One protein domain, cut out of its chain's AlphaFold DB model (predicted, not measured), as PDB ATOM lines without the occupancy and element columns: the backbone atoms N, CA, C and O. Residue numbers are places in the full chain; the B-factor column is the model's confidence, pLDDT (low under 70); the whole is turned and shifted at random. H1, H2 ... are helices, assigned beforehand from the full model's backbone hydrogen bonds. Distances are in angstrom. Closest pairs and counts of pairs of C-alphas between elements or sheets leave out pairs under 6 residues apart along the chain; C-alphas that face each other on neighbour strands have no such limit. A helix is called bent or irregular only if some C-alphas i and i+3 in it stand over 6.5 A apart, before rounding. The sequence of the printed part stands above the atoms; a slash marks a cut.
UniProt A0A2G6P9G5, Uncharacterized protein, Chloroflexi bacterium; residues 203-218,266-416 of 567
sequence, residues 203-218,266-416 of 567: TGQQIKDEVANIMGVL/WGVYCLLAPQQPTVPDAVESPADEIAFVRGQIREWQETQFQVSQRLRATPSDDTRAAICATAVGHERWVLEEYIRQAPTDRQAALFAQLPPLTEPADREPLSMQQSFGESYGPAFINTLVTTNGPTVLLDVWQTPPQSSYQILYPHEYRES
ATOM      1  N   THR A 203     180.843 123.807 103.233       88.06
ATOM      2  CA  THR A 203     181.355 124.437 102.009       88.06
ATOM      3  C   THR A 203     180.264 125.262 101.337       88.06
ATOM      4  O   THR A 203     179.091 124.876 101.345       88.06
ATOM      5  N   GLY A 204     180.638 126.372 100.699       88.19
ATOM      6  CA  GLY A 204     179.694 127.171  99.920       88.19
ATOM      7  C   GLY A 204     179.058 126.378  98.779       88.19
ATOM      8  O   GLY A 204     177.887 126.579  98.470       88.19
ATOM      9  N   GLN A 205     179.796 125.433  98.184       89.19
ATOM     10  CA  GLN A 205     179.272 124.583  97.116       89.19
ATOM     11  C   GLN A 205     178.158 123.655  97.618       89.19
ATOM     12  O   GLN A 205     177.110 123.579  96.984       89.19
ATOM     13  N   GLN A 206     178.344 123.018  98.779       89.31
ATOM     14  CA  GLN A 206     177.295 122.202  99.393       89.31
ATOM     15  C   GLN A 206     176.024 123.028  99.638       89.31
ATOM     16  O   GLN A 206     174.932 122.607  99.265       89.31
ATOM     17  N   ILE A 207     176.169 124.210 100.243       92.06
ATOM     18  CA  ILE A 207     175.035 125.091 100.551       92.06
ATOM     19  C   ILE A 207     174.321 125.511  99.263       92.06
ATOM     20  O   ILE A 207     173.097 125.459  99.180       92.06
ATOM     21  N   LYS A 208     175.082 125.880  98.230       90.25
ATOM     22  CA  LYS A 208     174.541 126.247  96.921       90.25
ATOM     23  C   LYS A 208     173.706 125.123  96.305       90.25
ATOM     24  O   LYS A 208     172.621 125.400  95.797       90.25
ATOM     25  N   ASP A 209     174.183 123.884  96.363       88.50
ATOM     26  CA  ASP A 209     173.470 122.728  95.811       88.50
ATOM     27  C   ASP A 209     172.169 122.438  96.582       88.50
ATOM     28  O   ASP A 209     171.140 122.135  95.979       88.50
ATOM     29  N   GLU A 210     172.167 122.602  97.906       91.69
ATOM     30  CA  GLU A 210     170.964 122.463  98.740       91.69
ATOM     31  C   GLU A 210     169.917 123.544  98.443       91.69
ATOM     32  O   GLU A 210     168.745 123.230  98.232       91.69
ATOM     33  N   VAL A 211     170.337 124.808  98.346       92.12
ATOM     34  CA  VAL A 211     169.444 125.919  97.979       92.12
ATOM     35  C   VAL A 211     168.903 125.726  96.560       92.12
ATOM     36  O   VAL A 211     167.710 125.920  96.319       92.12
ATOM     37  N   ALA A 212     169.744 125.281  95.622       87.75
ATOM     38  CA  ALA A 212     169.326 124.957  94.262       87.75
ATOM     39  C   ALA A 212     168.312 123.805  94.218       87.75
ATOM     40  O   ALA A 212     167.402 123.853  93.396       87.75
ATOM     41  N   ASN A 213     168.410 122.811  95.104       87.31
ATOM     42  CA  ASN A 213     167.404 121.755  95.208       87.31
ATOM     43  C   ASN A 213     166.058 122.305  95.693       87.31
ATOM     44  O   ASN A 213     165.036 121.992  95.090       87.31
ATOM     45  N   ILE A 214     166.047 123.168  96.715       88.12
ATOM     46  CA  ILE A 214     164.814 123.800  97.219       88.12
ATOM     47  C   ILE A 214     164.155 124.643  96.123       88.12
ATOM     48  O   ILE A 214     162.960 124.503  95.863       88.12
ATOM     49  N   MET A 215     164.943 125.469  95.431       82.62
ATOM     50  CA  MET A 215     164.450 126.278  94.312       82.62
ATOM     51  C   MET A 215     164.102 125.424  93.085       82.62
ATOM     52  O   MET A 215     163.216 125.795  92.332       82.62
ATOM     53  N   GLY A 216     164.752 124.279  92.873       67.25
ATOM     54  CA  GLY A 216     164.534 123.372  91.740       67.25
ATOM     55  C   GLY A 216     163.284 122.495  91.856       67.25
ATOM     56  O   GLY A 216     162.783 122.012  90.840       67.25
ATOM     57  N   VAL A 217     162.728 122.332  93.065       56.09
ATOM     58  CA  VAL A 217     161.351 121.829  93.260       56.09
ATOM     59  C   VAL A 217     160.319 122.816  92.679       56.09
ATOM     60  O   VAL A 217     159.189 122.426  92.379       56.09
ATOM     61  N   LEU A 218     160.708 124.073  92.441       54.66
ATOM     62  CA  LEU A 218     159.940 125.053  91.681       54.66
ATOM     63  C   LEU A 218     160.370 124.944  90.199       54.66
ATOM     64  O   LEU A 218     161.528 125.215  89.883       54.66
ATOM     65  N   TRP A 266     161.315 158.463 100.232       79.56
ATOM     66  CA  TRP A 266     159.917 158.078 100.071       79.56
ATOM     67  C   TRP A 266     159.746 157.183  98.836       79.56
ATOM     68  O   TRP A 266     160.365 157.392  97.792       79.56
ATOM     69  N   GLY A 267     158.905 156.154  98.946       76.81
ATOM     70  CA  GLY A 267     158.653 155.216  97.853       76.81
ATOM     71  C   GLY A 267     159.751 154.164  97.625       76.81
ATOM     72  O   GLY A 267     159.652 153.394  96.658       76.81
ATOM     73  N   VAL A 268     160.767 154.095  98.497       79.75
ATOM     74  CA  VAL A 268     161.743 152.995  98.588       79.75
ATOM     75  C   VAL A 268     161.298 152.001  99.668       79.75
ATOM     76  O   VAL A 268     161.431 152.258 100.863       79.75
ATOM     77  N   TYR A 269     160.764 150.854  99.244       80.31
ATOM     78  CA  TYR A 269     160.219 149.821 100.144       80.31
ATOM     79  C   TYR A 269     161.193 148.686 100.467       80.31
ATOM     80  O   TYR A 269     160.996 147.971 101.443       80.31
ATOM     81  N   CYS A 270     162.237 148.489  99.662       76.44
ATOM     82  CA  CYS A 270     163.300 147.543  99.979       76.44
ATOM     83  C   CYS A 270     164.555 147.772  99.151       76.44
ATOM     84  O   CYS A 270     164.524 148.287  98.033       76.44
ATOM     85  N   LEU A 271     165.660 147.283  99.706       72.06
ATOM     86  CA  LEU A 271     166.973 147.244  99.082       72.06
ATOM     87  C   LEU A 271     167.278 145.811  98.628       72.06
ATOM     88  O   LEU A 271     168.069 145.088  99.233       72.06
ATOM     89  N   LEU A 272     166.628 145.387  97.542       73.81
ATOM     90  CA  LEU A 272     166.806 144.059  96.937       73.81
ATOM     91  C   LEU A 272     167.964 144.036  95.937       73.81
ATOM     92  O   LEU A 272     167.821 143.550  94.818       73.81
ATOM     93  N   ALA A 273     169.117 144.592  96.312       69.38
ATOM     94  CA  ALA A 273     170.277 144.554  95.434       69.38
ATOM     95  C   ALA A 273     170.659 143.084  95.162       69.38
ATOM     96  O   ALA A 273     170.919 142.356  96.132       69.38
ATOM     97  N   PRO A 274     170.694 142.638  93.888       67.56
ATOM     98  CA  PRO A 274     171.150 141.299  93.565       67.56
ATOM     99  C   PRO A 274     172.594 141.171  94.037       67.56
ATOM    100  O   PRO A 274     173.459 141.974  93.686       67.56
ATOM    101  N   GLN A 275     172.837 140.172  94.873       69.62
ATOM    102  CA  GLN A 275     174.177 139.805  95.294       69.62
ATOM    103  C   GLN A 275     174.594 138.647  94.397       69.62
ATOM    104  O   GLN A 275     173.852 137.679  94.302       69.62
ATOM    105  N   GLN A 276     175.751 138.733  93.746       72.00
ATOM    106  CA  GLN A 276     176.415 137.550  93.197       72.00
ATOM    107  C   GLN A 276     177.422 137.087  94.245       72.00
ATOM    108  O   GLN A 276     178.583 137.508  94.189       72.00
ATOM    109  N   PRO A 277     177.002 136.333  95.276       76.50
ATOM    110  CA  PRO A 277     177.931 135.967  96.320       76.50
ATOM    111  C   PRO A 277     178.989 135.039  95.720       76.50
ATOM    112  O   PRO A 277     178.685 134.038  95.067       76.50
ATOM    113  N   THR A 278     180.257 135.375  95.940       85.44
ATOM    114  CA  THR A 278     181.355 134.451  95.660       85.44
ATOM    115  C   THR A 278     181.131 133.193  96.485       85.44
ATOM    116  O   THR A 278     180.922 133.305  97.690       85.44
ATOM    117  N   VAL A 279     181.164 132.017  95.856       88.12
ATOM    118  CA  VAL A 279     181.018 130.739  96.568       88.12
ATOM    119  C   VAL A 279     182.217 130.577  97.507       88.12
ATOM    120  O   VAL A 279     183.335 130.461  97.003       88.12
ATOM    121  N   PRO A 280     182.031 130.608  98.839       87.69
ATOM    122  CA  PRO A 280     183.147 130.478  99.760       87.69
ATOM    123  C   PRO A 280     183.622 129.023  99.827       87.69
ATOM    124  O   PRO A 280     182.815 128.092  99.750       87.69
ATOM    125  N   ASP A 281     184.924 128.821 100.042       85.38
ATOM    126  CA  ASP A 281     185.474 127.486 100.312       85.38
ATOM    127  C   ASP A 281     184.828 126.879 101.571       85.38
ATOM    128  O   ASP A 281     184.479 125.698 101.587       85.38
ATOM    129  N   ALA A 282     184.587 127.710 102.594       84.62
ATOM    130  CA  ALA A 282     183.817 127.378 103.786       84.62
ATOM    131  C   ALA A 282     183.082 128.605 104.355       84.62
ATOM    132  O   ALA A 282     183.581 129.723 104.250       84.62
ATOM    133  N   VAL A 283     181.915 128.399 104.972       86.56
ATOM    134  CA  VAL A 283     181.227 129.432 105.771       86.56
ATOM    135  C   VAL A 283     181.740 129.431 107.212       86.56
ATOM    136  O   VAL A 283     181.941 128.371 107.806       86.56
ATOM    137  N   GLU A 284     181.966 130.624 107.764       81.44
ATOM    138  CA  GLU A 284     182.620 130.809 109.069       81.44
ATOM    139  C   GLU A 284     181.622 130.926 110.234       81.44
ATOM    140  O   GLU A 284     181.966 130.619 111.376       81.44
ATOM    141  N   SER A 285     180.376 131.328 109.964       83.25
ATOM    142  CA  SER A 285     179.334 131.506 110.980       83.25
ATOM    143  C   SER A 285     177.919 131.243 110.434       83.25
ATOM    144  O   SER A 285     177.708 131.299 109.217       83.25
ATOM    145  N   PRO A 286     176.912 131.018 111.305       88.69
ATOM    146  CA  PRO A 286     175.505 130.971 110.894       88.69
ATOM    147  C   PRO A 286     175.045 132.240 110.161       88.69
ATOM    148  O   PRO A 286     174.228 132.159 109.246       88.69
ATOM    149  N   ALA A 287     175.578 133.407 110.541       89.75
ATOM    150  CA  ALA A 287     175.273 134.679 109.892       89.75
ATOM    151  C   ALA A 287     175.793 134.708 108.445       89.75
ATOM    152  O   ALA A 287     175.042 135.065 107.535       89.75
ATOM    153  N   ASP A 288     177.035 134.267 108.218       90.44
ATOM    154  CA  ASP A 288     177.624 134.174 106.874       90.44
ATOM    155  C   ASP A 288     176.879 133.164 105.999       90.44
ATOM    156  O   ASP A 288     176.656 133.409 104.814       90.44
ATOM    157  N   GLU A 289     176.449 132.041 106.581       92.50
ATOM    158  CA  GLU A 289     175.645 131.035 105.889       92.50
ATOM    159  C   GLU A 289     174.297 131.607 105.436       92.50
ATOM    160  O   GLU A 289     173.957 131.514 104.256       92.50
ATOM    161  N   ILE A 290     173.553 132.264 106.330       95.12
ATOM    162  CA  ILE A 290     172.266 132.886 105.989       95.12
ATOM    163  C   ILE A 290     172.443 134.021 104.977       95.12
ATOM    164  O   ILE A 290     171.640 134.132 104.047       95.12
ATOM    165  N   ALA A 291     173.498 134.829 105.093       92.88
ATOM    166  CA  ALA A 291     173.821 135.860 104.110       92.88
ATOM    167  C   ALA A 291     174.138 135.260 102.729       92.88
ATOM    168  O   ALA A 291     173.649 135.760 101.711       92.88
ATOM    169  N   PHE A 292     174.900 134.163 102.683       94.38
ATOM    170  CA  PHE A 292     175.224 133.452 101.449       94.38
ATOM    171  C   PHE A 292     173.973 132.857 100.786       94.38
ATOM    172  O   PHE A 292     173.734 133.102  99.601       94.38
ATOM    173  N   VAL A 293     173.131 132.153 101.552       95.31
ATOM    174  CA  VAL A 293     171.853 131.591 101.072       95.31
ATOM    175  C   VAL A 293     170.944 132.696 100.534       95.31
ATOM    176  O   VAL A 293     170.439 132.597  99.416       95.31
ATOM    177  N   ARG A 294     170.785 133.789 101.288       94.62
ATOM    178  CA  ARG A 294     170.002 134.959 100.878       94.62
ATOM    179  C   ARG A 294     170.497 135.536  99.550       94.62
ATOM    180  O   ARG A 294     169.694 135.819  98.663       94.62
ATOM    181  N   GLY A 295     171.814 135.669  99.390       92.75
ATOM    182  CA  GLY A 295     172.425 136.123  98.142       92.75
ATOM    183  C   GLY A 295     172.087 135.221  96.954       92.75
ATOM    184  O   GLY A 295     171.695 135.726  95.905       92.75
ATOM    185  N   GLN A 296     172.150 133.896  97.129       92.12
ATOM    186  CA  GLN A 296     171.761 132.933  96.090       92.12
ATOM    187  C   GLN A 296     170.284 133.059  95.692       92.12
ATOM    188  O   GLN A 296     169.968 133.036  94.501       92.12
ATOM    189  N   ILE A 297     169.381 133.250  96.660       93.19
ATOM    190  CA  ILE A 297     167.948 133.424  96.378       93.19
ATOM    191  C   ILE A 297     167.699 134.716  95.591       93.19
ATOM    192  O   ILE A 297     166.972 134.697  94.598       93.19
ATOM    193  N   ARG A 298     168.329 135.831  95.984       91.88
ATOM    194  CA  ARG A 298     168.200 137.120  95.282       91.88
ATOM    195  C   ARG A 298     168.748 137.062  93.861       91.88
ATOM    196  O   ARG A 298     168.110 137.577  92.946       91.88
ATOM    197  N   GLU A 299     169.898 136.421  93.655       89.88
ATOM    198  CA  GLU A 299     170.460 136.204  92.317       89.88
ATOM    199  C   GLU A 299     169.503 135.394  91.434       89.88
ATOM    200  O   GLU A 299     169.274 135.731  90.267       89.88
ATOM    201  N   TRP A 300     168.900 134.348  91.999       89.31
ATOM    202  CA  TRP A 300     167.916 133.538  91.298       89.31
ATOM    203  C   TRP A 300     166.645 134.336  90.976       89.31
ATOM    204  O   TRP A 300     166.214 134.330  89.824       89.31
ATOM    205  N   GLN A 301     166.090 135.093  91.929       91.12
ATOM    206  CA  GLN A 301     164.930 135.963  91.695       91.12
ATOM    207  C   GLN A 301     165.205 137.003  90.601       91.12
ATOM    208  O   GLN A 301     164.359 137.230  89.736       91.12
ATOM    209  N   GLU A 302     166.390 137.614  90.598       89.69
ATOM    210  CA  GLU A 302     166.782 138.563  89.557       89.69
ATOM    211  C   GLU A 302     166.868 137.875  88.188       89.69
ATOM    212  O   GLU A 302     166.301 138.365  87.212       89.69
ATOM    213  N   THR A 303     167.502 136.702  88.120       87.75
ATOM    214  CA  THR A 303     167.669 135.950  86.867       87.75
ATOM    215  C   THR A 303     166.336 135.443  86.309       87.75
ATOM    216  O   THR A 303     166.124 135.472  85.097       87.75
ATOM    217  N   GLN A 304     165.436 134.966  87.173       86.94
ATOM    218  CA  GLN A 304     164.158 134.379  86.764       86.94
ATOM    219  C   GLN A 304     163.071 135.429  86.522       86.94
ATOM    220  O   GLN A 304     162.300 135.308  85.572       86.94
ATOM    221  N   PHE A 305     162.992 136.455  87.372       89.62
ATOM    222  CA  PHE A 305     161.847 137.369  87.411       89.62
ATOM    223  C   PHE A 305     162.201 138.827  87.133       89.62
ATOM    224  O   PHE A 305     161.283 139.636  86.986       89.62
ATOM    225  N   GLN A 306     163.491 139.167  87.024       89.12
ATOM    226  CA  GLN A 306     163.968 140.530  86.769       89.12
ATOM    227  C   GLN A 306     163.407 141.526  87.798       89.12
ATOM    228  O   GLN A 306     162.912 142.600  87.444       89.12
ATOM    229  N   VAL A 307     163.423 141.148  89.083       89.62
ATOM    230  CA  VAL A 307     162.783 141.901  90.178       89.62
ATOM    231  C   VAL A 307     163.241 143.360  90.195       89.62
ATOM    232  O   VAL A 307     162.405 144.262  90.276       89.62
ATOM    233  N   SER A 308     164.538 143.619  90.011       86.75
ATOM    234  CA  SER A 308     165.084 144.981  89.974       86.75
ATOM    235  C   SER A 308     164.549 145.806  88.801       86.75
ATOM    236  O   SER A 308     164.360 147.019  88.910       86.75
ATOM    237  N   GLN A 309     164.318 145.186  87.641       85.62
ATOM    238  CA  GLN A 309     163.698 145.864  86.502       85.62
ATOM    239  C   GLN A 309     162.213 146.124  86.750       85.62
ATOM    240  O   GLN A 309     161.756 147.231  86.475       85.62
ATOM    241  N   ARG A 310     161.477 145.149  87.302       89.06
ATOM    242  CA  ARG A 310     160.057 145.310  87.649       89.06
ATOM    243  C   ARG A 310     159.859 146.471  88.615       89.06
ATOM    244  O   ARG A 310     159.085 147.370  88.316       89.06
ATOM    245  N   LEU A 311     160.620 146.512  89.708       87.19
ATOM    246  CA  LEU A 311     160.545 147.603  90.682       87.19
ATOM    247  C   LEU A 311     160.836 148.970  90.047       87.19
ATOM    248  O   LEU A 311     160.108 149.917  90.313       87.19
ATOM    249  N   ARG A 312     161.843 149.078  89.169       84.31
ATOM    250  CA  ARG A 312     162.159 150.339  88.467       84.31
ATOM    251  C   ARG A 312     161.095 150.759  87.455       84.31
ATOM    252  O   ARG A 312     160.899 151.951  87.248       84.31
ATOM    253  N   ALA A 313     160.460 149.798  86.789       86.31
ATOM    254  CA  ALA A 313     159.443 150.061  85.776       86.31
ATOM    255  C   ALA A 313     158.066 150.379  86.382       86.31
ATOM    256  O   ALA A 313     157.231 150.957  85.691       86.31
ATOM    257  N   THR A 314     157.828 150.014  87.645       87.88
ATOM    258  CA  THR A 314     156.563 150.246  88.343       87.88
ATOM    259  C   THR A 314     156.470 151.692  88.853       87.88
ATOM    260  O   THR A 314     157.186 152.061  89.789       87.88
ATOM    261  N   PRO A 315     155.564 152.522  88.298       84.19
ATOM    262  CA  PRO A 315     155.457 153.930  88.681       84.19
ATOM    263  C   PRO A 315     154.807 154.130  90.057       84.19
ATOM    264  O   PRO A 315     155.204 155.037  90.781       84.19
ATOM    265  N   SER A 316     153.847 153.274  90.423       90.00
ATOM    266  CA  SER A 316     153.112 153.342  91.693       90.00
ATOM    267  C   SER A 316     153.976 152.881  92.870       90.00
ATOM    268  O   SER A 316     154.524 151.776  92.844       90.00
ATOM    269  N   ASP A 317     154.072 153.711  93.904       90.31
ATOM    270  CA  ASP A 317     154.791 153.424  95.149       90.31
ATOM    271  C   ASP A 317     154.167 152.218  95.863       90.31
ATOM    272  O   ASP A 317     154.876 151.274  96.216       90.31
ATOM    273  N   ASP A 318     152.839 152.192  95.974       94.81
ATOM    274  CA  ASP A 318     152.079 151.097  96.584       94.81
ATOM    275  C   ASP A 318     152.271 149.762  95.841       94.81
ATOM    276  O   ASP A 318     152.469 148.704  96.441       94.81
ATOM    277  N   THR A 319     152.307 149.798  94.507       94.12
ATOM    278  CA  THR A 319     152.580 148.595  93.711       94.12
ATOM    279  C   THR A 319     154.030 148.134  93.882       94.12
ATOM    280  O   THR A 319     154.294 146.930  93.938       94.12
ATOM    281  N   ARG A 320     154.996 149.058  94.016       92.25
ATOM    282  CA  ARG A 320     156.382 148.693  94.362       92.25
ATOM    283  C   ARG A 320     156.459 148.055  95.745       92.25
ATOM    284  O   ARG A 320     157.176 147.067  95.884       92.25
ATOM    285  N   ALA A 321     155.698 148.551  96.721       93.62
ATOM    286  CA  ALA A 321     155.574 147.938  98.042       93.62
ATOM    287  C   ALA A 321     155.093 146.484  97.949       93.62
ATOM    288  O   ALA A 321     155.683 145.591  98.556       93.62
ATOM    289  N   ALA A 322     154.066 146.225  97.135       96.69
ATOM    290  CA  ALA A 322     153.499 144.892  96.952       96.69
ATOM    291  C   ALA A 322     154.485 143.900  96.306       96.69
ATOM    292  O   ALA A 322     154.682 142.782  96.797       96.69
ATOM    293  N   ILE A 323     155.163 144.319  95.232       94.81
ATOM    294  CA  ILE A 323     156.203 143.514  94.568       94.81
ATOM    295  C   ILE A 323     157.364 143.246  95.531       94.81
ATOM    296  O   ILE A 323     157.871 142.127  95.610       94.81
ATOM    297  N   CYS A 324     157.764 144.264  96.287       93.69
ATOM    298  CA  CYS A 324     158.811 144.168  97.288       93.69
ATOM    299  C   CYS A 324     158.479 143.141  98.382       93.69
ATOM    300  O   CYS A 324     159.270 142.232  98.635       93.69
ATOM    301  N   ALA A 325     157.288 143.226  98.979       96.56
ATOM    302  CA  ALA A 325     156.827 142.270  99.982       96.56
ATOM    303  C   ALA A 325     156.740 140.841  99.429       96.56
ATOM    304  O   ALA A 325     157.091 139.887 100.118       96.56
ATOM    305  N   THR A 326     156.361 140.683  98.158       97.06
ATOM    306  CA  THR A 326     156.389 139.380  97.474       97.06
ATOM    307  C   THR A 326     157.811 138.822  97.386       97.06
ATOM    308  O   THR A 326     158.036 137.653  97.696       97.06
ATOM    309  N   ALA A 327     158.786 139.653  97.006       95.56
ATOM    310  CA  ALA A 327     160.192 139.262  96.901       95.56
ATOM    311  C   ALA A 327     160.783 138.830  98.245       95.56
ATOM    312  O   ALA A 327     161.352 137.740  98.349       95.56
ATOM    313  N   VAL A 328     160.600 139.669  99.266       94.94
ATOM    314  CA  VAL A 328     161.099 139.440 100.626       94.94
ATOM    315  C   VAL A 328     160.404 138.240 101.263       94.94
ATOM    316  O   VAL A 328     161.064 137.379 101.834       94.94
ATOM    317  N   GLY A 329     159.086 138.111 101.098       96.38
ATOM    318  CA  GLY A 329     158.338 136.952 101.577       96.38
ATOM    319  C   GLY A 329     158.785 135.643 100.923       96.38
ATOM    320  O   GLY A 329     158.904 134.627 101.604       96.38
ATOM    321  N   HIS A 330     159.072 135.657  99.616       95.38
ATOM    322  CA  HIS A 330     159.575 134.484  98.902       95.38
ATOM    323  C   HIS A 330     160.980 134.109  99.389       95.38
ATOM    324  O   HIS A 330     161.231 132.946  99.697       95.38
ATOM    325  N   GLU A 331     161.870 135.093  99.534       94.94
ATOM    326  CA  GLU A 331     163.190 134.906 100.145       94.94
ATOM    327  C   GLU A 331     163.080 134.291 101.541       94.94
ATOM    328  O   GLU A 331     163.734 133.287 101.831       94.94
ATOM    329  N   ARG A 332     162.201 134.847 102.381       95.38
ATOM    330  CA  ARG A 332     161.966 134.363 103.737       95.38
ATOM    331  C   ARG A 332     161.482 132.917 103.753       95.38
ATOM    332  O   ARG A 332     161.990 132.122 104.537       95.38
ATOM    333  N   TRP A 333     160.546 132.562 102.877       95.88
ATOM    334  CA  TRP A 333     160.028 131.199 102.800       95.88
ATOM    335  C   TRP A 333     161.119 130.187 102.419       95.88
ATOM    336  O   TRP A 333     161.226 129.138 103.055       95.88
ATOM    337  N   VAL A 334     161.961 130.512 101.427       95.19
ATOM    338  CA  VAL A 334     163.065 129.632 100.996       95.19
ATOM    339  C   VAL A 334     164.130 129.510 102.087       95.19
ATOM    340  O   VAL A 334     164.617 128.409 102.329       95.19
ATOM    341  N   LEU A 335     164.457 130.603 102.788       96.25
ATOM    342  CA  LEU A 335     165.360 130.573 103.944       96.25
ATOM    343  C   LEU A 335     164.838 129.650 105.049       96.25
ATOM    344  O   LEU A 335     165.589 128.837 105.578       96.25
ATOM    345  N   GLU A 336     163.554 129.740 105.390       95.69
ATOM    346  CA  GLU A 336     162.964 128.867 106.405       95.69
ATOM    347  C   GLU A 336     162.915 127.403 105.962       95.69
ATOM    348  O   GLU A 336     163.136 126.516 106.781       95.69
ATOM    349  N   GLU A 337     162.665 127.131 104.679       94.31
ATOM    350  CA  GLU A 337     162.721 125.771 104.139       94.31
ATOM    351  C   GLU A 337     164.140 125.199 104.181       94.31
ATOM    352  O   GLU A 337     164.336 124.060 104.602       94.31
ATOM    353  N   TYR A 338     165.138 126.012 103.840       95.56
ATOM    354  CA  TYR A 338     166.547 125.655 103.980       95.56
ATOM    355  C   TYR A 338     166.900 125.302 105.427       95.56
ATOM    356  O   TYR A 338     167.503 124.260 105.686       95.56
ATOM    357  N   ILE A 339     166.457 126.115 106.389       95.75
ATOM    358  CA  ILE A 339     166.676 125.853 107.816       95.75
ATOM    359  C   ILE A 339     165.954 124.576 108.260       95.75
ATOM    360  O   ILE A 339     166.540 123.781 108.987       95.75
ATOM    361  N   ARG A 340     164.716 124.329 107.810       94.00
ATOM    362  CA  ARG A 340     163.975 123.097 108.139       94.00
ATOM    363  C   ARG A 340     164.687 121.831 107.662       94.00
ATOM    364  O   ARG A 340     164.594 120.806 108.334       94.00
ATOM    365  N   GLN A 341     165.378 121.899 106.524       91.19
ATOM    366  CA  GLN A 341     166.149 120.785 105.965       91.19
ATOM    367  C   GLN A 341     167.560 120.660 106.565       91.19
ATOM    368  O   GLN A 341     168.202 119.621 106.400       91.19
ATOM    369  N   ALA A 342     168.040 121.679 107.284       88.25
ATOM    370  CA  ALA A 342     169.317 121.628 107.981       88.25
ATOM    371  C   ALA A 342     169.270 120.661 109.189       88.25
ATOM    372  O   ALA A 342     168.200 120.447 109.775       88.25
ATOM    373  N   PRO A 343     170.427 120.100 109.606       82.56
ATOM    374  CA  PRO A 343     170.533 119.302 110.829       82.56
ATOM    375  C   PRO A 343     169.914 120.009 112.049       82.56
ATOM    376  O   PRO A 343     170.068 121.221 112.212       82.56
ATOM    377  N   THR A 344     169.181 119.262 112.886       78.50
ATOM    378  CA  THR A 344     168.338 119.805 113.972       78.50
ATOM    379  C   THR A 344     169.104 120.687 114.960       78.50
ATOM    380  O   THR A 344     168.580 121.700 115.414       78.50
ATOM    381  N   ASP A 345     170.347 120.327 115.261       72.31
ATOM    382  CA  ASP A 345     171.274 121.060 116.126       72.31
ATOM    383  C   ASP A 345     171.615 122.467 115.607       72.31
ATOM    384  O   ASP A 345     171.870 123.369 116.403       72.31
ATOM    385  N   ARG A 346     171.516 122.695 114.291       81.38
ATOM    386  CA  ARG A 346     171.839 123.979 113.644       81.38
ATOM    387  C   ARG A 346     170.641 124.906 113.491       81.38
ATOM    388  O   ARG A 346     170.811 126.115 113.317       81.38
ATOM    389  N   GLN A 347     169.425 124.357 113.521       85.94
ATOM    390  CA  GLN A 347     168.216 125.100 113.155       85.94
ATOM    391  C   GLN A 347     168.026 126.342 114.023       85.94
ATOM    392  O   GLN A 347     167.744 127.414 113.495       85.94
ATOM    393  N   ALA A 348     168.254 126.228 115.334       85.38
ATOM    394  CA  ALA A 348     168.132 127.351 116.260       85.38
ATOM    395  C   ALA A 348     169.131 128.480 115.945       85.38
ATOM    396  O   ALA A 348     168.742 129.645 115.883       85.38
ATOM    397  N   ALA A 349     170.399 128.137 115.692       84.81
ATOM    398  CA  ALA A 349     171.452 129.109 115.406       84.81
ATOM    399  C   ALA A 349     171.232 129.840 114.072       84.81
ATOM    400  O   ALA A 349     171.474 131.045 113.991       84.81
ATOM    401  N   LEU A 350     170.745 129.130 113.047       90.69
ATOM    402  CA  LEU A 350     170.399 129.708 111.746       90.69
ATOM    403  C   LEU A 350     169.129 130.565 111.820       90.69
ATOM    404  O   LEU A 350     169.098 131.669 111.282       90.69
ATOM    405  N   PHE A 351     168.095 130.091 112.520       92.31
ATOM    406  CA  PHE A 351     166.840 130.829 112.677       92.31
ATOM    407  C   PHE A 351     167.041 132.140 113.443       92.31
ATOM    408  O   PHE A 351     166.432 133.149 113.098       92.31
ATOM    409  N   ALA A 352     167.959 132.158 114.416       91.25
ATOM    410  CA  ALA A 352     168.341 133.362 115.153       91.25
ATOM    411  C   ALA A 352     168.956 134.472 114.275       91.25
ATOM    412  O   ALA A 352     169.006 135.618 114.710       91.25
ATOM    413  N   GLN A 353     169.407 134.164 113.050       94.62
ATOM    414  CA  GLN A 353     169.947 135.162 112.114       94.62
ATOM    415  C   GLN A 353     168.870 135.821 111.247       94.62
ATOM    416  O   GLN A 353     169.166 136.724 110.461       94.62
ATOM    417  N   LEU A 354     167.629 135.336 111.307       92.75
ATOM    418  CA  LEU A 354     166.559 135.875 110.490       92.75
ATOM    419  C   LEU A 354     165.922 137.107 111.159       92.75
ATOM    420  O   LEU A 354     165.703 137.087 112.371       92.75
ATOM    421  N   PRO A 355     165.556 138.156 110.394       88.12
ATOM    422  CA  PRO A 355     164.835 139.304 110.939       88.12
ATOM    423  C   PRO A 355     163.532 138.885 111.638       88.12
ATOM    424  O   PRO A 355     162.890 137.916 111.203       88.12
ATOM    425  N   PRO A 356     163.110 139.588 112.703       86.06
ATOM    426  CA  PRO A 356     161.812 139.343 113.315       86.06
ATOM    427  C   PRO A 356     160.682 139.692 112.337       86.06
ATOM    428  O   PRO A 356     160.801 140.612 111.535       86.06
ATOM    429  N   LEU A 357     159.559 138.975 112.436       86.56
ATOM    430  CA  LEU A 357     158.366 139.203 111.606       86.56
ATOM    431  C   LEU A 357     157.468 140.340 112.130       86.56
ATOM    432  O   LEU A 357     156.333 140.497 111.691       86.56
ATOM    433  N   THR A 358     157.931 141.095 113.124       84.38
ATOM    434  CA  THR A 358     157.172 142.180 113.754       84.38
ATOM    435  C   THR A 358     157.482 143.519 113.095       84.38
ATOM    436  O   THR A 358     158.557 143.705 112.528       84.38
ATOM    437  N   GLU A 359     156.553 144.468 113.194       82.75
ATOM    438  CA  GLU A 359     156.820 145.856 112.802       82.75
ATOM    439  C   GLU A 359     157.899 146.487 113.707       82.75
ATOM    440  O   GLU A 359     158.043 146.068 114.866       82.75
ATOM    441  N   PRO A 360     158.653 147.486 113.212       80.62
ATOM    442  CA  PRO A 360     159.566 148.276 114.029       80.62
ATOM    443  C   PRO A 360     158.866 148.909 115.235       80.62
ATOM    444  O   PRO A 360     157.682 149.247 115.198       80.62
ATOM    445  N   ALA A 361     159.618 149.072 116.326       79.88
ATOM    446  CA  ALA A 361     159.118 149.744 117.522       79.88
ATOM    447  C   ALA A 361     159.033 151.265 117.326       79.88
ATOM    448  O   ALA A 361     158.105 151.897 117.839       79.88
ATOM    449  N   ASP A 362     159.986 151.849 116.588       77.12
ATOM    450  CA  ASP A 362     159.849 153.216 116.102       77.12
ATOM    451  C   ASP A 362     158.729 153.283 115.062       77.12
ATOM    452  O   ASP A 362     158.555 152.390 114.239       77.12
ATOM    453  N   ARG A 363     157.918 154.336 115.131       75.69
ATOM    454  CA  ARG A 363     156.823 154.567 114.180       75.69
ATOM    455  C   ARG A 363     157.195 155.616 113.143       75.69
ATOM    456  O   ARG A 363     156.317 156.261 112.579       75.69
ATOM    457  N   GLU A 364     158.493 155.793 112.909       81.75
ATOM    458  CA  GLU A 364     158.974 156.734 111.908       81.75
ATOM    459  C   GLU A 364     158.499 156.281 110.517       81.75
ATOM    460  O   GLU A 364     158.723 155.126 110.138       81.75
ATOM    461  N   PRO A 365     157.842 157.149 109.728       81.00
ATOM    462  CA  PRO A 365     157.157 156.741 108.498       81.00
ATOM    463  C   PRO A 365     158.069 156.056 107.483       81.00
ATOM    464  O   PRO A 365     157.670 155.074 106.860       81.00
ATOM    465  N   LEU A 366     159.310 156.533 107.341       82.44
ATOM    466  CA  LEU A 366     160.279 155.959 106.405       82.44
ATOM    467  C   LEU A 366     160.786 154.585 106.863       82.44
ATOM    468  O   LEU A 366     160.946 153.701 106.024       82.44
ATOM    469  N   SER A 367     160.985 154.388 108.171       82.00
ATOM    470  CA  SER A 367     161.351 153.094 108.775       82.00
ATOM    471  C   SER A 367     160.224 152.069 108.602       82.00
ATOM    472  O   SER A 367     160.427 150.954 108.109       82.00
ATOM    473  N   MET A 368     158.989 152.486 108.887       83.94
ATOM    474  CA  MET A 368     157.785 151.688 108.656       83.94
ATOM    475  C   MET A 368     157.612 151.315 107.177       83.94
ATOM    476  O   MET A 368     157.333 150.160 106.856       83.94
ATOM    477  N   GLN A 369     157.837 152.258 106.258       87.00
ATOM    478  CA  GLN A 369     157.759 152.008 104.818       87.00
ATOM    479  C   GLN A 369     158.681 150.860 104.385       87.00
ATOM    480  O   GLN A 369     158.247 149.964 103.668       87.00
ATOM    481  N   GLN A 370     159.940 150.858 104.819       83.44
ATOM    482  CA  GLN A 370     160.907 149.870 104.329       83.44
ATOM    483  C   GLN A 370     160.980 148.576 105.145       83.44
ATOM    484  O   GLN A 370     161.535 147.586 104.673       83.44
ATOM    485  N   SER A 371     160.346 148.533 106.316       86.38
ATOM    486  CA  SER A 371     160.081 147.273 107.020       86.38
ATOM    487  C   SER A 371     158.879 146.509 106.457       86.38
ATOM    488  O   SER A 371     158.796 145.298 106.656       86.38
ATOM    489  N   PHE A 372     157.993 147.162 105.689       91.56
ATOM    490  CA  PHE A 372     156.769 146.561 105.142       91.56
ATOM    491  C   PHE A 372     156.990 145.178 104.511       91.56
ATOM    492  O   PHE A 372     156.241 144.237 104.785       91.56
ATOM    493  N   GLY A 373     158.033 145.037 103.686       92.88
ATOM    494  CA  GLY A 373     158.326 143.778 103.008       92.88
ATOM    495  C   GLY A 373     158.669 142.632 103.963       92.88
ATOM    496  O   GLY A 373     158.178 141.523 103.768       92.88
ATOM    497  N   GLU A 374     159.461 142.902 105.002       90.44
ATOM    498  CA  GLU A 374     159.863 141.915 106.018       90.44
ATOM    499  C   GLU A 374     158.715 141.618 106.999       90.44
ATOM    500  O   GLU A 374     158.501 140.462 107.364       90.44
ATOM    501  N   SER A 375     157.926 142.627 107.384       91.50
ATOM    502  CA  SER A 375     156.831 142.464 108.349       91.50
ATOM    503  C   SER A 375     155.599 141.767 107.759       91.50
ATOM    504  O   SER A 375     154.926 141.017 108.465       91.50
ATOM    505  N   TYR A 376     155.290 141.974 106.472       94.94
ATOM    506  CA  TYR A 376     154.037 141.484 105.871       94.94
ATOM    507  C   TYR A 376     154.219 140.488 104.722       94.94
ATOM    508  O   TYR A 376     153.373 139.612 104.523       94.94
ATOM    509  N   GLY A 377     155.330 140.563 103.987       96.69
ATOM    510  CA  GLY A 377     155.633 139.649 102.884       96.69
ATOM    511  C   GLY A 377     155.612 138.165 103.274       96.69
ATOM    512  O   GLY A 377     154.966 137.371 102.580       96.69
ATOM    513  N   PRO A 378     156.255 137.759 104.388       95.81
ATOM    514  CA  PRO A 378     156.267 136.364 104.828       95.81
ATOM    515  C   PRO A 378     154.870 135.803 105.104       95.81
ATOM    516  O   PRO A 378     154.561 134.692 104.675       95.81
ATOM    517  N   ALA A 379     153.994 136.575 105.757       95.75
ATOM    518  CA  ALA A 379     152.624 136.150 106.043       95.75
ATOM    519  C   ALA A 379     151.793 135.981 104.758       95.75
ATOM    520  O   ALA A 379     151.066 134.990 104.613       95.75
ATOM    521  N   PHE A 380     151.942 136.905 103.802       97.56
ATOM    522  CA  PHE A 380     151.316 136.815 102.482       97.56
ATOM    523  C   PHE A 380     151.748 135.541 101.745       97.56
ATOM    524  O   PHE A 380     150.907 134.710 101.395       97.56
ATOM    525  N   ILE A 381     153.057 135.327 101.590       97.31
ATOM    526  CA  ILE A 381     153.598 134.157 100.887       97.31
ATOM    527  C   ILE A 381     153.225 132.849 101.588       97.31
ATOM    528  O   ILE A 381     152.782 131.907 100.929       97.31
ATOM    529  N   ASN A 382     153.325 132.790 102.917       95.25
ATOM    530  CA  ASN A 382     152.955 131.594 103.667       95.25
ATOM    531  C   ASN A 382     151.467 131.243 103.497       95.25
ATOM    532  O   ASN A 382     151.122 130.067 103.370       95.25
ATOM    533  N   THR A 383     150.584 132.245 103.423       95.75
ATOM    534  CA  THR A 383     149.151 132.034 103.149       95.75
ATOM    535  C   THR A 383     148.927 131.411 101.768       95.75
ATOM    536  O   THR A 383     148.138 130.467 101.630       95.75
ATOM    537  N   LEU A 384     149.644 131.894 100.747       95.38
ATOM    538  CA  LEU A 384     149.565 131.343  99.394       95.38
ATOM    539  C   LEU A 384     150.073 129.900  99.343       95.38
ATOM    540  O   LEU A 384     149.379 129.036  98.799       95.38
ATOM    541  N   VAL A 385     151.242 129.633  99.934       94.31
ATOM    542  CA  VAL A 385     151.863 128.300  99.937       94.31
ATOM    543  C   VAL A 385     151.029 127.297 100.728       94.31
ATOM    544  O   VAL A 385     150.805 126.188 100.255       94.31
ATOM    545  N   THR A 386     150.502 127.681 101.893       93.31
ATOM    546  CA  THR A 386     149.644 126.802 102.709       93.31
ATOM    547  C   THR A 386     148.383 126.378 101.952       93.31
ATOM    548  O   THR A 386     147.900 125.263 102.126       93.31
ATOM    549  N   THR A 387     147.854 127.250 101.087       90.25
ATOM    550  CA  THR A 387     146.645 126.965 100.303       90.25
ATOM    551  C   THR A 387     146.942 126.132  99.051       90.25
ATOM    552  O   THR A 387     146.198 125.205  98.746       90.25
ATOM    553  N   ASN A 388     147.997 126.476  98.304       90.00
ATOM    554  CA  ASN A 388     148.207 125.994  96.931       90.00
ATOM    555  C   ASN A 388     149.453 125.108  96.764       90.00
ATOM    556  O   ASN A 388     149.732 124.633  95.665       90.00
ATOM    557  N   GLY A 389     150.212 124.885  97.837       90.56
ATOM    558  CA  GLY A 389     151.527 124.259  97.782       90.56
ATOM    559  C   GLY A 389     152.623 125.213  97.281       90.56
ATOM    560  O   GLY A 389     152.351 126.350  96.893       90.56
ATOM    561  N   PRO A 390     153.889 124.765  97.286       89.19
ATOM    562  CA  PRO A 390     155.045 125.621  97.010       89.19
ATOM    563  C   PRO A 390     155.128 126.118  95.559       89.19
ATOM    564  O   PRO A 390     155.763 127.136  95.308       89.19
ATOM    565  N   THR A 391     154.456 125.475  94.596       87.12
ATOM    566  CA  THR A 391     154.482 125.901  93.182       87.12
ATOM    567  C   THR A 391     153.926 127.312  92.967       87.12
ATOM    568  O   THR A 391     154.352 127.995  92.038       87.12
ATOM    569  N   VAL A 392     153.057 127.791  93.867       89.94
ATOM    570  CA  VAL A 392     152.508 129.158  93.835       89.94
ATOM    571  C   VAL A 392     153.588 130.243  93.921       89.94
ATOM    572  O   VAL A 392     153.365 131.372  93.488       89.94
ATOM    573  N   LEU A 393     154.778 129.904  94.433       91.12
ATOM    574  CA  LEU A 393     155.930 130.802  94.486       91.12
ATOM    575  C   LEU A 393     156.434 131.208  93.103       91.12
ATOM    576  O   LEU A 393     157.151 132.196  93.005       91.12
ATOM    577  N   LEU A 394     156.067 130.482  92.044       89.12
ATOM    578  CA  LEU A 394     156.312 130.881  90.658       89.12
ATOM    579  C   LEU A 394     155.120 131.633  90.065       89.12
ATOM    580  O   LEU A 394     155.307 132.622  89.356       89.12
ATOM    581  N   ASP A 395     153.903 131.183  90.373       89.56
ATOM    582  CA  ASP A 395     152.665 131.762  89.843       89.56
ATOM    583  C   ASP A 395     152.477 133.211  90.306       89.56
ATOM    584  O   ASP A 395     152.074 134.071  89.521       89.56
ATOM    585  N   VAL A 396     152.860 133.518  91.550       93.56
ATOM    586  CA  VAL A 396     152.812 134.883  92.092       93.56
ATOM    587  C   VAL A 396     153.687 135.859  91.296       93.56
ATOM    588  O   VAL A 396     153.381 137.041  91.235       93.56
ATOM    589  N   TRP A 397     154.735 135.400  90.604       92.50
ATOM    590  CA  TRP A 397     155.534 136.269  89.729       92.50
ATOM    591  C   TRP A 397     154.952 136.435  88.328       92.50
ATOM    592  O   TRP A 397     155.335 137.375  87.624       92.50
ATOM    593  N   GLN A 398     154.030 135.567  87.914       91.00
ATOM    594  CA  GLN A 398     153.271 135.761  86.676       91.00
ATOM    595  C   GLN A 398     152.187 136.818  86.860       91.00
ATOM    596  O   GLN A 398     152.009 137.667  85.989       91.00
ATOM    597  N   THR A 399     151.545 136.817  88.026       92.06
ATOM    598  CA  THR A 399     150.497 137.777  88.381       92.06
ATOM    599  C   THR A 399     150.840 138.446  89.715       92.06
ATOM    600  O   THR A 399     150.179 138.176  90.706       92.06
ATOM    601  N   PRO A 400     151.880 139.297  89.796       93.38
ATOM    602  CA  PRO A 400     152.278 139.897  91.068       93.38
ATOM    603  C   PRO A 400     151.154 140.746  91.672       93.38
ATOM    604  O   PRO A 400     150.366 141.335  90.921       93.38
ATOM    605  N   PRO A 401     151.086 140.851  93.012       96.12
ATOM    606  CA  PRO A 401     150.144 141.750  93.655       96.12
ATOM    607  C   PRO A 401     150.411 143.197  93.224       96.12
ATOM    608  O   PRO A 401     151.551 143.611  92.999       96.12
ATOM    609  N   GLN A 402     149.329 143.949  93.076       94.81
ATOM    610  CA  GLN A 402     149.283 145.306  92.552       94.81
ATOM    611  C   GLN A 402     149.175 146.373  93.653       94.81
ATOM    612  O   GLN A 402     149.386 147.547  93.354       94.81
ATOM    613  N   SER A 403     148.880 145.992  94.901       96.50
ATOM    614  CA  SER A 403     148.739 146.925  96.030       96.50
ATOM    615  C   SER A 403     149.190 146.346  97.366       96.50
ATOM    616  O   SER A 403     149.163 145.129  97.576       96.50
ATOM    617  N   SER A 404     149.546 147.219  98.315       96.94
ATOM    618  CA  SER A 404     149.789 146.804  99.702       96.94
ATOM    619  C   SER A 404     148.551 146.172 100.338       96.94
ATOM    620  O   SER A 404     148.692 145.288 101.177       96.94
ATOM    621  N   TYR A 405     147.341 146.537  99.897       96.81
ATOM    622  CA  TYR A 405     146.096 145.928 100.368       96.81
ATOM    623  C   TYR A 405     146.064 144.412 100.134       96.81
ATOM    624  O   TYR A 405     145.736 143.656 101.040       96.81
ATOM    625  N   GLN A 406     146.503 143.941  98.965       96.88
ATOM    626  CA  GLN A 406     146.582 142.506  98.668       96.88
ATOM    627  C   GLN A 406     147.607 141.759  99.532       96.88
ATOM    628  O   GLN A 406     147.436 140.569  99.795       96.88
ATOM    629  N   ILE A 407     148.663 142.443  99.981       97.50
ATOM    630  CA  ILE A 407     149.645 141.880 100.914       97.50
ATOM    631  C   ILE A 407     149.054 141.800 102.326       97.50
ATOM    632  O   ILE A 407     149.181 140.770 102.985       97.50
ATOM    633  N   LEU A 408     148.389 142.869 102.780       95.00
ATOM    634  CA  LEU A 408     147.737 142.945 104.092       95.00
ATOM    635  C   LEU A 408     146.555 141.972 104.211       95.00
ATOM    636  O   LEU A 408     146.319 141.409 105.280       95.00
ATOM    637  N   TYR A 409     145.846 141.740 103.106       94.12
ATOM    638  CA  TYR A 409     144.673 140.879 103.012       94.12
ATOM    639  C   TYR A 409     144.869 139.825 101.905       94.12
ATOM    640  O   TYR A 409     144.256 139.914 100.842       94.12
ATOM    641  N   PRO A 410     145.668 138.762 102.138       94.44
ATOM    642  CA  PRO A 410     146.024 137.785 101.098       94.44
ATOM    643  C   PRO A 410     144.835 137.053 100.453       94.44
ATOM    644  O   PRO A 410     144.970 136.458  99.383       94.44
ATOM    645  N   HIS A 411     143.668 137.051 101.103       90.44
ATOM    646  CA  HIS A 411     142.456 136.469 100.537       90.44
ATOM    647  C   HIS A 411     141.953 137.252  99.316       90.44
ATOM    648  O   HIS A 411     141.575 136.617  98.337       90.44
ATOM    649  N   GLU A 412     142.075 138.579  99.324       90.38
ATOM    650  CA  GLU A 412     141.667 139.475  98.232       90.38
ATOM    651  C   GLU A 412     142.479 139.223  96.957       90.38
ATOM    652  O   GLU A 412     141.943 139.151  95.851       90.38
ATOM    653  N   TYR A 413     143.785 138.980  97.104       92.06
ATOM    654  CA  TYR A 413     144.640 138.587  95.983       92.06
ATOM    655  C   TYR A 413     144.146 137.301  95.299       92.06
ATOM    656  O   TYR A 413     144.126 137.213  94.071       92.06
ATOM    657  N   ARG A 414     143.693 136.305  96.074       83.31
ATOM    658  CA  ARG A 414     143.177 135.037  95.520       83.31
ATOM    659  C   ARG A 414     141.848 135.216  94.796       83.31
ATOM    660  O   ARG A 414     141.588 134.512  93.824       83.31
ATOM    661  N   GLU A 415     141.035 136.166  95.240       88.44
ATOM    662  CA  GLU A 415     139.778 136.536  94.584       88.44
ATOM    663  C   GLU A 415     139.998 137.448  93.367       88.44
ATOM    664  O   GLU A 415     139.044 137.875  92.723       88.44
ATOM    665  N   SER A 416     141.262 137.675  92.983       87.31
ATOM    666  CA  SER A 416     141.653 138.512  91.847       87.31
ATOM    667  C   SER A 416     141.163 139.957  91.972       87.31
ATOM    668  O   SER A 416     140.956 140.616  90.950       87.31
TER     669      SER A 416
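This is residues 203 to 218 and 266 to 416 of the 567 residues of an uncharacterized protein of Chloroflexi bacterium (UniProt A0A2G6P9G5). One long helix, H4, runs through the middle of a rounded body, with H1 and H2 crossing it on one side, the arm H6b of the bent helix H6 crossing it on the other, and H3 and H5 folding back beside its two ends as helical hairpins. The short helices H7, H8 and H9 gather round H6b, with H8 also packed on H4. The printed part has 167 residues with nine named helices, H1 to H9 in order, and no named strand; its class is all helix. It is compact, with a radius of gyration of the C-alphas of 15.7 A and spans of 42 by 35 by 28 A.

H4, residues 317 to 341, is 36.2 A long, from C-alpha 317 at (154.791, 153.424, 95.149) to C-alpha 341 at (166.149, 120.785, 105.965). H2, residues 286 to 305, measures 27.9 A, and H1, residues 204 to 216, 17.6 A, beginning at C-alpha 204 (179.694, 127.171, 99.920). H3 is residues 307 to 313 and H5 residues 344 to 351; H5 is irregular, with C-alphas 345 and 348 7.0 A apart. H6, residues 365 to 388, was assigned as one helix by its hydrogen bonds but is bent, with C-alphas 375 and 378 7.1 A apart. Its arms are H6a, residues 365 to 375, 14.3 A, itself irregular with C-alphas 370 and 373 6.7 A apart, and H6b, residues 378 to 388, 15.3 A. H7 is residues 392 to 398, H8 residues 404 to 408 and H9 residues 410 to 414.

H4 is the hub, touching six other helices. H6b touches it at 70.4 degrees, only just about perpendicular, closest at the C-alphas of Gly 329 and Pro 378, 3.9 A. H6a touches it at a steep tilt of 40 degrees, closest at Ala 325 and Gly 373, C-alphas 3.7 A apart. H2 touches H4 at a steep tilt of 52 degrees, opposite ways, closest at the C-alphas of Ile 297 and Glu 331, 6.2 A. H1 touches H4 with residues 210 to 215 alone, closest at the C-alphas of Val 211 and Tyr 338, 6.7 A. The hairpin of H3 and H4 has a shallow tilt of 2 degrees, that of H4 and H5 one of 21 degrees. H8 touches H4, with the C-alphas of Ala 322 and Ser 404 closest at 5.0 A. H7 touches H6b, closest at the C-alphas of Val 385 and Val 392, 6.2 A; H9 only just touches H6b, with 3 pairs of C-alphas within 8 A, the closest being those of Phe 380 and Pro 410, 5.6 A. H1 and H6b are apart. Each O i to N i+4 pair is within hydrogen-bond range in H1, H2, H3, H4, H6b and H8; the figures are 2 of 4 in H5, 5 of 7 in H6a, 1 of 3 in H7, with 3 of 4 O i to N i+3 pairs, and 0 of 1 in H9, with 1 of 2.

The C-alphas of Asp 281 and Glu 415 are the two farthest apart, 46.9 A. Residues 219 to 265 are not printed, and C-alphas 218 and 266 are 34.1 A apart across this cut. The link from H5 to H6 is long, 13 residues. Residues 266 to 285 hold no named element. The mean pLDDT of the printed part is 88.5; residues 216 to 218 and 273 to 275 are under 70.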